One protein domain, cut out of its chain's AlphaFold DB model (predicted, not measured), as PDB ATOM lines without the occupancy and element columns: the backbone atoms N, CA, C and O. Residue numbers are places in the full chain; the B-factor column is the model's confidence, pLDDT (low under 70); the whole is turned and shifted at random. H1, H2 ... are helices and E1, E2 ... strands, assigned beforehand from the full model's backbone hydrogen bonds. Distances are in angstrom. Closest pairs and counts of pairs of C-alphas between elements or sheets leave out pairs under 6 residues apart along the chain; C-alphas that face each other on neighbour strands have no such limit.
ATOM      1  N   CYS A  33     161.850 187.740 194.967       77.50
ATOM      2  CA  CYS A  33     161.081 186.861 195.855       77.50
ATOM      3  C   CYS A  33     161.896 185.692 196.440       77.50
ATOM      4  O   CYS A  33     161.745 185.420 197.635       77.50
ATOM      5  N   LEU A  34     162.808 185.105 195.659       79.31
ATOM      6  CA  LEU A  34     163.607 183.940 196.038       79.31
ATOM      7  C   LEU A  34     164.846 184.308 196.863       79.31
ATOM      8  O   LEU A  34     165.242 183.543 197.740       79.31
ATOM      9  N   ASN A  35     165.431 185.484 196.616       78.69
ATOM     10  CA  ASN A  35     166.746 185.853 197.151       78.69
ATOM     11  C   ASN A  35     166.705 186.903 198.275       78.69
ATOM     12  O   ASN A  35     167.610 186.930 199.111       78.69
ATOM     13  N   THR A  36     165.676 187.756 198.358       79.81
ATOM     14  CA  THR A  36     165.609 188.747 199.451       79.81
ATOM     15  C   THR A  36     165.221 188.078 200.775       79.81
ATOM     16  O   THR A  36     164.203 187.370 200.833       79.81
ATOM     17  N   PRO A  37     165.947 188.347 201.873       76.31
ATOM     18  CA  PRO A  37     165.588 187.857 203.195       76.31
ATOM     19  C   PRO A  37     164.285 188.506 203.674       76.31
ATOM     20  O   PRO A  37     164.243 189.677 204.025       76.31
ATOM     21  N   LEU A  38     163.212 187.716 203.695       76.44
ATOM     22  CA  LEU A  38     161.901 188.115 204.226       76.44
ATOM     23  C   LEU A  38     161.673 187.618 205.661       76.44
ATOM     24  O   LEU A  38     160.591 187.797 206.190       76.44
ATOM     25  N   GLY A  39     162.633 186.938 206.289       85.19
ATOM     26  CA  GLY A  39     162.357 186.164 207.505       85.19
ATOM     27  C   GLY A  39     161.429 184.968 207.247       85.19
ATOM     28  O   GLY A  39     161.222 184.574 206.089       85.19
ATOM     29  N   ASP A  40     160.905 184.400 208.331       89.69
ATOM     30  CA  ASP A  40     160.015 183.235 208.381       89.69
ATOM     31  C   ASP A  40     158.887 183.440 209.417       89.69
ATOM     32  O   ASP A  40     158.735 184.524 209.985       89.69
ATOM     33  N   GLY A  41     158.051 182.417 209.618       92.75
ATOM     34  CA  GLY A  41     156.962 182.437 210.599       92.75
ATOM     35  C   GLY A  41     155.642 183.009 210.079       92.75
ATOM     36  O   GLY A  41     154.778 183.369 210.876       92.75
ATOM     37  N   TYR A  42     155.462 183.080 208.760       93.81
ATOM     38  CA  TYR A  42     154.252 183.625 208.149       93.81
ATOM     39  C   TYR A  42     153.043 182.695 208.294       93.81
ATOM     40  O   TYR A  42     153.158 181.478 208.136       93.81
ATOM     41  N   ASP A  43     151.871 183.284 208.540       95.44
ATOM     42  CA  ASP A  43     150.574 182.595 208.522       95.44
ATOM     43  C   ASP A  43     150.061 182.323 207.103       95.44
ATOM     44  O   ASP A  43     149.399 181.317 206.869       95.44
ATOM     45  N   LEU A  44     150.345 183.237 206.171       94.00
ATOM     46  CA  LEU A  44     149.878 183.205 204.790       94.00
ATOM     47  C   LEU A  44     150.949 183.794 203.872       94.00
ATOM     48  O   LEU A  44     151.455 184.890 204.119       94.00
ATOM     49  N   LEU A  45     151.234 183.089 202.784       93.81
ATOM     50  CA  LEU A  45     151.938 183.617 201.625       93.81
ATOM     51  C   LEU A  45     150.972 183.638 200.446       93.81
ATOM     52  O   LEU A  45     150.419 182.603 200.085       93.81
ATOM     53  N   ALA A  46     150.782 184.821 199.865       93.00
ATOM     54  CA  ALA A  46     149.964 185.024 198.679       93.00
ATOM     55  C   ALA A  46     150.844 185.520 197.523       93.00
ATOM     56  O   ALA A  46     151.575 186.496 197.697       93.00
ATOM     57  N   ALA A  47     150.778 184.865 196.365       90.75
ATOM     58  CA  ALA A  47     151.499 185.266 195.157       90.75
ATOM     59  C   ALA A  47     150.534 185.343 193.968       90.75
ATOM     60  O   ALA A  47     149.879 184.359 193.642       90.75
ATOM     61  N   ALA A  48     150.443 186.507 193.326       87.19
ATOM     62  CA  ALA A  48     149.550 186.728 192.192       87.19
ATOM     63  C   ALA A  48     150.355 187.160 190.960       87.19
ATOM     64  O   ALA A  48     150.993 188.207 191.004       87.19
ATOM     65  N   SER A  49     150.320 186.360 189.892       81.50
ATOM     66  CA  SER A  49     150.995 186.612 188.608       81.50
ATOM     67  C   SER A  49     152.513 186.826 188.712       81.50
ATOM     68  O   SER A  49     153.111 187.674 188.050       81.50
ATOM     69  N   VAL A  50     153.151 186.065 189.605       82.56
ATOM     70  CA  VAL A  50     154.607 186.104 189.832       82.56
ATOM     71  C   VAL A  50     155.263 184.763 189.521       82.56
ATOM     72  O   VAL A  50     156.414 184.732 189.094       82.56
ATOM     73  N   VAL A  51     154.559 183.652 189.739       83.44
ATOM     74  CA  VAL A  51     155.140 182.302 189.716       83.44
ATOM     75  C   VAL A  51     155.638 181.921 188.321       83.44
ATOM     76  O   VAL A  51     156.665 181.263 188.194       83.44
ATOM     77  N   GLU A  52     154.959 182.397 187.282       79.50
ATOM     78  CA  GLU A  52     155.315 182.225 185.874       79.50
ATOM     79  C   GLU A  52     156.609 182.947 185.462       79.50
ATOM     80  O   GLU A  52     157.206 182.603 184.446       79.50
ATOM     81  N   HIS A  53     157.063 183.921 186.255       76.94
ATOM     82  CA  HIS A  53     158.315 184.647 186.032       76.94
ATOM     83  C   HIS A  53     159.497 184.017 186.783       76.94
ATOM     84  O   HIS A  53     160.626 184.503 186.686       76.94
ATOM     85  N   LEU A  54     159.258 182.960 187.567       79.81
ATOM     86  CA  LEU A  54     160.297 182.334 188.372       79.81
ATOM     87  C   LEU A  54     161.080 181.309 187.552       79.81
ATOM     88  O   LEU A  54     160.488 180.493 186.851       79.81
ATOM     89  N   PRO A  55     162.414 181.267 187.703       75.56
ATOM     90  CA  PRO A  55     163.255 180.354 186.932       75.56
ATOM     91  C   PRO A  55     163.024 178.878 187.290       75.56
ATOM     92  O   PRO A  55     163.428 177.996 186.540       75.56
ATOM     93  N   CYS A  56     162.439 178.591 188.459       84.62
ATOM     94  CA  CYS A  56     162.159 177.232 188.908       84.62
ATOM     95  C   CYS A  56     161.004 177.206 189.916       84.62
ATOM     96  O   CYS A  56     161.109 177.744 191.024       84.62
ATOM     97  N   THR A  57     159.923 176.511 189.565       87.50
ATOM     98  CA  THR A  57     158.726 176.382 190.408       87.50
ATOM     99  C   THR A  57     158.972 175.552 191.665       87.50
ATOM    100  O   THR A  57     158.453 175.877 192.731       87.50
ATOM    101  N   GLN A  58     159.859 174.557 191.612       88.06
ATOM    102  CA  GLN A  58     160.246 173.803 192.811       88.06
ATOM    103  C   GLN A  58     160.976 174.678 193.836       88.06
ATOM    104  O   GLN A  58     160.793 174.508 195.043       88.06
ATOM    105  N   THR A  59     161.804 175.621 193.375       88.50
ATOM    106  CA  THR A  59     162.478 176.572 194.267       88.50
ATOM    107  C   THR A  59     161.453 177.460 194.964       88.50
ATOM    108  O   THR A  59     161.554 177.660 196.171       88.50
ATOM    109  N   PHE A  60     160.422 177.913 194.244       90.38
ATOM    110  CA  PHE A  60     159.312 178.665 194.826       90.38
ATOM    111  C   PHE A  60     158.599 177.890 195.941       90.38
ATOM    112  O   PHE A  60     158.481 178.410 197.052       90.38
ATOM    113  N   VAL A  61     158.199 176.638 195.689       92.44
ATOM    114  CA  VAL A  61     157.507 175.796 196.684       92.44
ATOM    115  C   VAL A  61     158.366 175.607 197.940       92.44
ATOM    116  O   VAL A  61     157.893 175.809 199.061       92.44
ATOM    117  N   LYS A  62     159.665 175.319 197.776       91.56
ATOM    118  CA  LYS A  62     160.607 175.177 198.900       91.56
ATOM    119  C   LYS A  62     160.790 176.477 199.680       91.56
ATOM    120  O   LYS A  62     160.800 176.458 200.912       91.56
ATOM    121  N   CYS A  63     160.918 177.606 198.984       90.69
ATOM    122  CA  CYS A  63     161.011 178.923 199.609       90.69
ATOM    123  C   CYS A  63     159.740 179.260 200.397       90.69
ATOM    124  O   CYS A  63     159.842 179.760 201.517       90.69
ATOM    125  N   ALA A  64     158.560 178.954 199.853       92.56
ATOM    126  CA  ALA A  64     157.293 179.150 200.544       92.56
ATOM    127  C   ALA A  64     157.221 178.304 201.823       92.56
ATOM    128  O   ALA A  64     156.956 178.841 202.899       92.56
ATOM    129  N   LYS A  65     157.558 177.010 201.735       94.00
ATOM    130  CA  LYS A  65     157.599 176.101 202.891       94.00
ATOM    131  C   LYS A  65     158.516 176.616 203.997       94.00
ATOM    132  O   LYS A  65     158.133 176.614 205.159       94.00
ATOM    133  N   ALA A  66     159.722 177.061 203.643       92.88
ATOM    134  CA  ALA A  66     160.707 177.538 204.613       92.88
ATOM    135  C   ALA A  66     160.264 178.816 205.348       92.88
ATOM    136  O   ALA A  66     160.732 179.087 206.449       92.88
ATOM    137  N   LYS A  67     159.385 179.611 204.733       92.56
ATOM    138  CA  LYS A  67     158.906 180.886 205.277       92.56
ATOM    139  C   LYS A  67     157.609 180.749 206.064       92.56
ATOM    140  O   LYS A  67     157.347 181.565 206.946       92.56
ATOM    141  N   LEU A  68     156.791 179.750 205.753       95.44
ATOM    142  CA  LEU A  68     155.535 179.508 206.448       95.44
ATOM    143  C   LEU A  68     155.769 178.818 207.788       95.44
ATOM    144  O   LEU A  68     156.603 177.925 207.933       95.44
ATOM    145  N   LYS A  69     154.969 179.202 208.783       95.69
ATOM    146  CA  LYS A  69     154.854 178.411 210.006       95.69
ATOM    147  C   LYS A  69     154.137 177.089 209.705       95.69
ATOM    148  O   LYS A  69     153.399 176.967 208.726       95.69
ATOM    149  N   ARG A  70     154.262 176.107 210.599       93.81
ATOM    150  CA  ARG A  70     153.456 174.879 210.510       93.81
ATOM    151  C   ARG A  70     151.960 175.225 210.561       93.81
ATOM    152  O   ARG A  70     151.520 175.887 211.499       93.81
ATOM    153  N   GLY A  71     151.204 174.760 209.567       94.75
ATOM    154  CA  GLY A  71     149.783 175.091 209.401       94.75
ATOM    155  C   GLY A  71     149.520 176.476 208.797       94.75
ATOM    156  O   GLY A  71     148.388 176.944 208.849       94.75
ATOM    157  N   GLY A  72     150.551 177.152 208.278       96.12
ATOM    158  CA  GLY A  72     150.382 178.327 207.431       96.12
ATOM    159  C   GLY A  72     149.890 177.954 206.030       96.12
ATOM    160  O   GLY A  72     150.001 176.804 205.606       96.12
ATOM    161  N   TYR A  73     149.361 178.941 205.314       96.94
ATOM    162  CA  TYR A  73     148.718 178.762 204.016       96.94
ATOM    163  C   TYR A  73     149.574 179.331 202.886       96.94
ATOM    164  O   TYR A  73     150.156 180.409 203.007       96.94
ATOM    165  N   LEU A  74     149.605 178.621 201.762       96.31
ATOM    166  CA  LEU A  74     150.138 179.114 200.499       96.31
ATOM    167  C   LEU A  74     148.969 179.294 199.528       96.31
ATOM    168  O   LEU A  74     148.236 178.344 199.271       96.31
ATOM    169  N   LEU A  75     148.804 180.504 198.998       96.00
ATOM    170  CA  LEU A  75     147.809 180.837 197.983       96.00
ATOM    171  C   LEU A  75     148.520 181.450 196.781       96.00
ATOM    172  O   LEU A  75     149.231 182.444 196.920       96.00
ATOM    173  N   PHE A  76     148.334 180.887 195.595       94.25
ATOM    174  CA  PHE A  76     148.894 181.473 194.386       94.25
ATOM    175  C   PHE A  76     148.074 181.127 193.152       94.25
ATOM    176  O   PHE A  76     147.295 180.176 193.166       94.25
ATOM    177  N   ASN A  77     148.274 181.895 192.086       90.88
ATOM    178  CA  ASN A  77     147.861 181.525 190.739       90.88
ATOM    179  C   ASN A  77     149.096 181.307 189.853       90.88
ATOM    180  O   ASN A  77     150.202 181.765 190.150       90.88
ATOM    181  N   SER A  78     148.905 180.569 188.767       88.31
ATOM    182  CA  SER A  78     149.925 180.338 187.751       88.31
ATOM    183  C   SER A  78     149.254 180.139 186.396       88.31
ATOM    184  O   SER A  78     148.038 179.954 186.316       88.31
ATOM    185  N   VAL A  79     150.052 180.182 185.335       83.00
ATOM    186  CA  VAL A  79     149.612 179.895 183.971       83.00
ATOM    187  C   VAL A  79     149.948 178.449 183.615       83.00
ATOM    188  O   VAL A  79     150.906 177.874 184.129       83.00
ATOM    189  N   ASN A  80     149.140 177.849 182.747       82.81
ATOM    190  CA  ASN A  80     149.317 176.471 182.300       82.81
ATOM    191  C   ASN A  80     149.973 176.426 180.901       82.81
ATOM    192  O   ASN A  80     150.108 177.461 180.240       82.81
ATOM    193  N   PRO A  81     150.339 175.235 180.391       80.50
ATOM    194  CA  PRO A  81     150.911 175.089 179.055       80.50
ATOM    195  C   PRO A  81     150.008 175.566 177.912       80.50
ATOM    196  O   PRO A  81     150.498 175.715 176.799       80.50
ATOM    197  N   GLN A  82     148.711 175.781 178.142       76.69
ATOM    198  CA  GLN A  82     147.762 176.268 177.139       76.69
ATOM    199  C   GLN A  82     147.719 177.801 177.065       76.69
ATOM    200  O   GLN A  82     147.180 178.351 176.110       76.69
ATOM    201  N   HIS A  83     148.313 178.504 178.030       79.81
ATOM    202  CA  HIS A  83     148.355 179.960 178.047       79.81
ATOM    203  C   HIS A  83     149.025 180.505 176.776       79.81
ATOM    204  O   HIS A  83     150.155 180.136 176.472       79.81
ATOM    205  N   PHE A  84     148.327 181.333 175.996       74.94
ATOM    206  CA  PHE A  84     148.802 181.850 174.702       74.94
ATOM    207  C   PHE A  84     149.360 180.793 173.748       74.94
ATOM    208  O   PHE A  84     150.323 181.063 173.037       74.94
ATOM    209  N   HIS A  85     148.812 179.577 173.746       74.94
ATOM    210  CA  HIS A  85     149.329 178.499 172.906       74.94
ATOM    211  C   HIS A  85     149.407 178.899 171.424       74.94
ATOM    212  O   HIS A  85     150.440 178.692 170.792       74.94
ATOM    213  N   GLU A  86     148.362 179.537 170.899       74.75
ATOM    214  CA  GLU A  86     148.271 179.978 169.508       74.75
ATOM    215  C   GLU A  86     149.332 181.033 169.182       74.75
ATOM    216  O   GLU A  86     150.047 180.921 168.189       74.75
ATOM    217  N   ILE A  87     149.481 182.036 170.050       75.06
ATOM    218  CA  ILE A  87     150.444 183.123 169.844       75.06
ATOM    219  C   ILE A  87     151.874 182.589 169.968       75.06
ATOM    220  O   ILE A  87     152.708 182.872 169.113       75.06
ATOM    221  N   ARG A  88     152.145 181.749 170.975       74.62
ATOM    222  CA  ARG A  88     153.453 181.118 171.206       74.62
ATOM    223  C   ARG A  88     153.879 180.203 170.061       74.62
ATOM    224  O   ARG A  88     155.036 180.253 169.647       74.62
ATOM    225  N   ALA A  89     152.948 179.431 169.500       71.94
ATOM    226  CA  ALA A  89     153.202 178.615 168.314       71.94
ATOM    227  C   ALA A  89     153.607 179.470 167.102       71.94
ATOM    228  O   ALA A  89     154.503 179.083 166.355       71.94
ATOM    229  N   LEU A  90     152.994 180.647 166.934       69.88
ATOM    230  CA  LEU A  90     153.303 181.577 165.846       69.88
ATOM    231  C   LEU A  90     154.643 182.294 166.029       69.88
ATOM    232  O   LEU A  90     155.369 182.484 165.056       69.88
ATOM    233  N   VAL A  91     154.988 182.679 167.261       67.56
ATOM    234  CA  VAL A  91     156.259 183.362 167.557       67.56
ATOM    235  C   VAL A  91     157.451 182.410 167.709       67.56
ATOM    236  O   VAL A  91     158.589 182.861 167.825       67.56
ATOM    237  N   GLY A  92     157.210 181.096 167.712       62.84
ATOM    238  CA  GLY A  92     158.243 180.091 167.968       62.84
ATOM    239  C   GLY A  92     158.762 180.113 169.408       62.84
ATOM    240  O   GLY A  92     159.885 179.679 169.665       62.84
ATOM    241  N   GLU A  93     157.968 180.627 170.349       65.19
ATOM    242  CA  GLU A  93     158.321 180.684 171.763       65.19
ATOM    243  C   GLU A  93     157.830 179.418 172.469       65.19
ATOM    244  O   GLU A  93     156.636 179.126 172.524       65.19
ATOM    245  N   SER A  94     158.754 178.657 173.048       58.00
ATOM    246  CA  SER A  94     158.445 177.478 173.854       58.00
ATOM    247  C   SER A  94     158.712 177.773 175.330       58.00
ATOM    248  O   SER A  94     159.771 177.438 175.859       58.00
ATOM    249  N   GLY A  95     157.766 178.435 175.995       62.81
ATOM    250  CA  GLY A  95     157.761 178.532 177.458       62.81
ATOM    251  C   GLY A  95     157.278 177.217 178.075       62.81
ATOM    252  O   GLY A  95     156.153 176.793 177.799       62.81
ATOM    253  N   ASP A  96     158.115 176.577 178.892       71.50
ATOM    254  CA  ASP A  96     157.783 175.322 179.580       71.50
ATOM    255  C   ASP A  96     157.080 175.635 180.910       71.50
ATOM    256  O   ASP A  96     157.694 175.713 181.976       71.50
ATOM    257  N   TYR A  97     155.781 175.935 180.833       83.19
ATOM    258  CA  TYR A  97     154.954 176.124 182.025       83.19
ATOM    259  C   TYR A  97     154.557 174.756 182.598       83.19
ATOM    260  O   TYR A  97     154.199 173.873 181.821       83.19
ATOM    261  N   PRO A  98     154.556 174.551 183.928       86.94
ATOM    262  CA  PRO A  98     154.129 173.279 184.502       86.94
ATOM    263  C   PRO A  98     152.653 172.996 184.221       86.94
ATOM    264  O   PRO A  98     151.804 173.890 184.294       86.94
ATOM    265  N   SER A  99     152.324 171.732 183.959       89.56
ATOM    266  CA  SER A  99     150.932 171.292 183.923       89.56
ATOM    267  C   SER A  99     150.308 171.301 185.324       89.56
ATOM    268  O   SER A  99     151.001 171.349 186.343       89.56
ATOM    269  N   LEU A 100     148.980 171.188 185.395       90.56
ATOM    270  CA  LEU A 100     148.280 170.995 186.667       90.56
ATOM    271  C   LEU A 100     148.821 169.778 187.438       90.56
ATOM    272  O   LEU A 100     149.006 169.844 188.650       90.56
ATOM    273  N   LEU A 101     149.114 168.679 186.737       91.88
ATOM    274  CA  LEU A 101     149.649 167.475 187.367       91.88
ATOM    275  C   LEU A 101     151.058 167.711 187.929       91.88
ATOM    276  O   LEU A 101     151.367 167.235 189.018       91.88
ATOM    277  N   ASP A 102     151.892 168.485 187.231       91.62
ATOM    278  CA  ASP A 102     153.215 168.864 187.734       91.62
ATOM    279  C   ASP A 102     153.110 169.714 188.999       91.62
ATOM    280  O   ASP A 102     153.883 169.512 189.935       91.62
ATOM    281  N   TRP A 103     152.140 170.632 189.052       93.12
ATOM    282  CA  TRP A 103     151.861 171.425 190.246       93.12
ATOM    283  C   TRP A 103     151.412 170.563 191.420       93.12
ATOM    284  O   TRP A 103     151.974 170.697 192.506       93.12
ATOM    285  N   ILE A 104     150.459 169.654 191.202       94.19
ATOM    286  CA  ILE A 104     149.992 168.716 192.232       94.19
ATOM    287  C   ILE A 104     151.177 167.912 192.776       94.19
ATOM    288  O   ILE A 104     151.451 167.955 193.974       94.19
ATOM    289  N   ASN A 105     151.952 167.284 191.890       94.19
ATOM    290  CA  ASN A 105     153.106 166.471 192.273       94.19
ATOM    291  C   ASN A 105     154.164 167.264 193.054       94.19
ATOM    292  O   ASN A 105     154.805 166.715 193.945       94.19
ATOM    293  N   GLN A 106     154.388 168.540 192.720       93.19
ATOM    294  CA  GLN A 106     155.351 169.391 193.426       93.19
ATOM    295  C   GLN A 106     154.833 169.843 194.796       93.19
ATOM    296  O   GLN A 106     155.615 169.913 195.745       93.19
ATOM    297  N   LEU A 107     153.542 170.162 194.903       95.12
ATOM    298  CA  LEU A 107     152.934 170.683 196.127       95.12
ATOM    299  C   LEU A 107     152.719 169.592 197.175       95.12
ATOM    300  O   LEU A 107     153.051 169.820 198.336       95.12
ATOM    301  N   GLU A 108     152.240 168.407 196.786       95.50
ATOM    302  CA  GLU A 108     151.915 167.310 197.717       95.50
ATOM    303  C   GLU A 108     153.123 166.784 198.507       95.50
ATOM    304  O   GLU A 108     152.962 166.137 199.542       95.50
ATOM    305  N   VAL A 109     154.349 167.082 198.060       94.31
ATOM    306  CA  VAL A 109     155.579 166.745 198.796       94.31
ATOM    307  C   VAL A 109     155.643 167.469 200.144       94.31
ATOM    308  O   VAL A 109     156.136 166.913 201.126       94.31
ATOM    309  N   ASP A 110     155.166 168.714 200.192       94.31
ATOM    310  CA  ASP A 110     155.395 169.634 201.308       94.31
ATOM    311  C   ASP A 110     154.112 170.267 201.870       94.31
ATOM    312  O   ASP A 110     154.137 170.794 202.988       94.31
ATOM    313  N   PHE A 111     153.008 170.211 201.123       96.12
ATOM    314  CA  PHE A 111     151.738 170.865 201.420       96.12
ATOM    315  C   PHE A 111     150.556 169.905 201.273       96.12
ATOM    316  O   PHE A 111     150.548 169.014 200.430       96.12
ATOM    317  N   GLU A 112     149.517 170.142 202.072       96.88
ATOM    318  CA  GLU A 112     148.186 169.586 201.835       96.88
ATOM    319  C   GLU A 112     147.433 170.514 200.878       96.88
ATOM    320  O   GLU A 112     147.299 171.715 201.137       96.88
ATOM    321  N   ILE A 113     146.950 169.970 199.763       96.81
ATOM    322  CA  ILE A 113     146.182 170.733 198.782       96.81
ATOM    323  C   ILE A 113     144.742 170.873 199.280       96.81
ATOM    324  O   ILE A 113     143.994 169.900 199.328       96.81
ATOM    325  N   LEU A 114     144.346 172.100 199.624       97.00
ATOM    326  CA  LEU A 114     142.990 172.401 200.105       97.00
ATOM    327  C   LEU A 114     142.013 172.743 198.976       97.00
ATOM    328  O   LEU A 114     140.831 172.422 199.065       97.00
ATOM    329  N   SER A 115     142.493 173.425 197.937       95.38
ATOM    330  CA  SER A 115     141.715 173.769 196.747       95.38
ATOM    331  C   SER A 115     142.648 173.992 195.563       95.38
ATOM    332  O   SER A 115     143.728 174.565 195.726       95.38
ATOM    333  N   ILE A 116     142.212 173.555 194.384       94.19
ATOM    334  CA  ILE A 116     142.782 173.949 193.100       94.19
ATOM    335  C   ILE A 116     141.627 174.226 192.151       94.19
ATOM    336  O   ILE A 116     140.750 173.384 191.960       94.19
ATOM    337  N   GLU A 117     141.668 175.397 191.529       91.25
ATOM    338  CA  GLU A 117     140.731 175.820 190.500       91.25
ATOM    339  C   GLU A 117     141.528 176.130 189.232       91.25
ATOM    340  O   GLU A 117     142.599 176.739 189.291       91.25
ATOM    341  N   GLN A 118     141.030 175.672 188.084       87.75
ATOM    342  CA  GLN A 118     141.628 175.945 186.784       87.75
ATOM    343  C   GLN A 118     140.539 176.434 185.836       87.75
ATOM    344  O   GLN A 118     139.738 175.639 185.348       87.75
ATOM    345  N   ASP A 119     140.588 177.725 185.528       82.62
ATOM    346  CA  ASP A 119     139.713 178.358 184.551       82.62
ATOM    347  C   ASP A 119     140.505 178.800 183.319       82.62
ATOM    348  O   ASP A 119     141.659 179.225 183.402       82.62
ATOM    349  N   GLY A 120     139.870 178.684 182.154       77.38
ATOM    350  CA  GLY A 120     140.394 179.173 180.885       77.38
ATOM    351  C   GLY A 120     139.605 180.387 180.418       77.38
ATOM    352  O   GLY A 120     138.380 180.330 180.325       77.38
ATOM    353  N   LEU A 121     140.306 181.469 180.084       79.44
ATOM    354  CA  LEU A 121     139.724 182.603 179.372       79.44
ATOM    355  C   LEU A 121     140.128 182.516 177.903       79.44
ATOM    356  O   LEU A 121     141.314 182.479 177.584       79.44
ATOM    357  N   CYS A 122     139.133 182.481 177.021       79.50
ATOM    358  CA  CYS A 122     139.330 182.590 175.582       79.50
ATOM    359  C   CYS A 122     138.797 183.950 175.134       79.50
ATOM    360  O   CYS A 122     137.624 184.261 175.352       79.50
ATOM    361  N   PHE A 123     139.667 184.752 174.529       80.56
ATOM    362  CA  PHE A 123     139.300 186.025 173.928       80.56
ATOM    363  C   PHE A 123     139.296 185.867 172.413       80.56
ATOM    364  O   PHE A 123     140.256 185.360 171.833       80.56
TER     365      PHE A 123
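This is residues 33 to 123 of the 164 residues of the protein "Methyltransf_11 domain-containing protein" of Actinobacillus ureae ATCC 25976 (UniProt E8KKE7). A small parallel sheet of two strands, E1 and E2, has H1 packed along one face; H3 lies near H1, and beyond the strands' ends H2 sticks out with its residues 86 to 91. The 91 printed residues run E1, H1, E2, H2, H3, mixed class, under half in named elements. The whole is elongated, 45 by 28 by 22 A, and only just compact, close to loose, with radius of gyration 14.5 A.

E1 is residues 42 to 47, from C-alpha 42 at (154.252, 183.625, 208.149); E2 is 68 to 76, 13.9 A, bending by 120 degrees at 71. H1 is 57 to 67, 15.5 A; H2 is 85 to 91; H3 is 100 to 107, ending at (152.934, 170.683, 196.127).

E1 and E2 are parallel at 15 degrees; N 73 and O 43 are 2.8 A apart, within hydrogen-bond range. E1, H1, E2 form a strand-helix-strand unit, parallel neighbour strands with a helix between, its crossover right-handed. H1 and H3 only just touch, with 3 pairs of C-alphas within 8 A, the closest Gln 58 and Gln 106, 6.6 A. H2 and H3 are apart. In H1, H2 and H3 every O i to N i+4 pair is within hydrogen-bond range.

The farthest C-alphas, Arg 70 and Leu 90, are 45.2 A apart. The printed part has no cut and no long link. Residues 90 to 95 are under pLDDT 70.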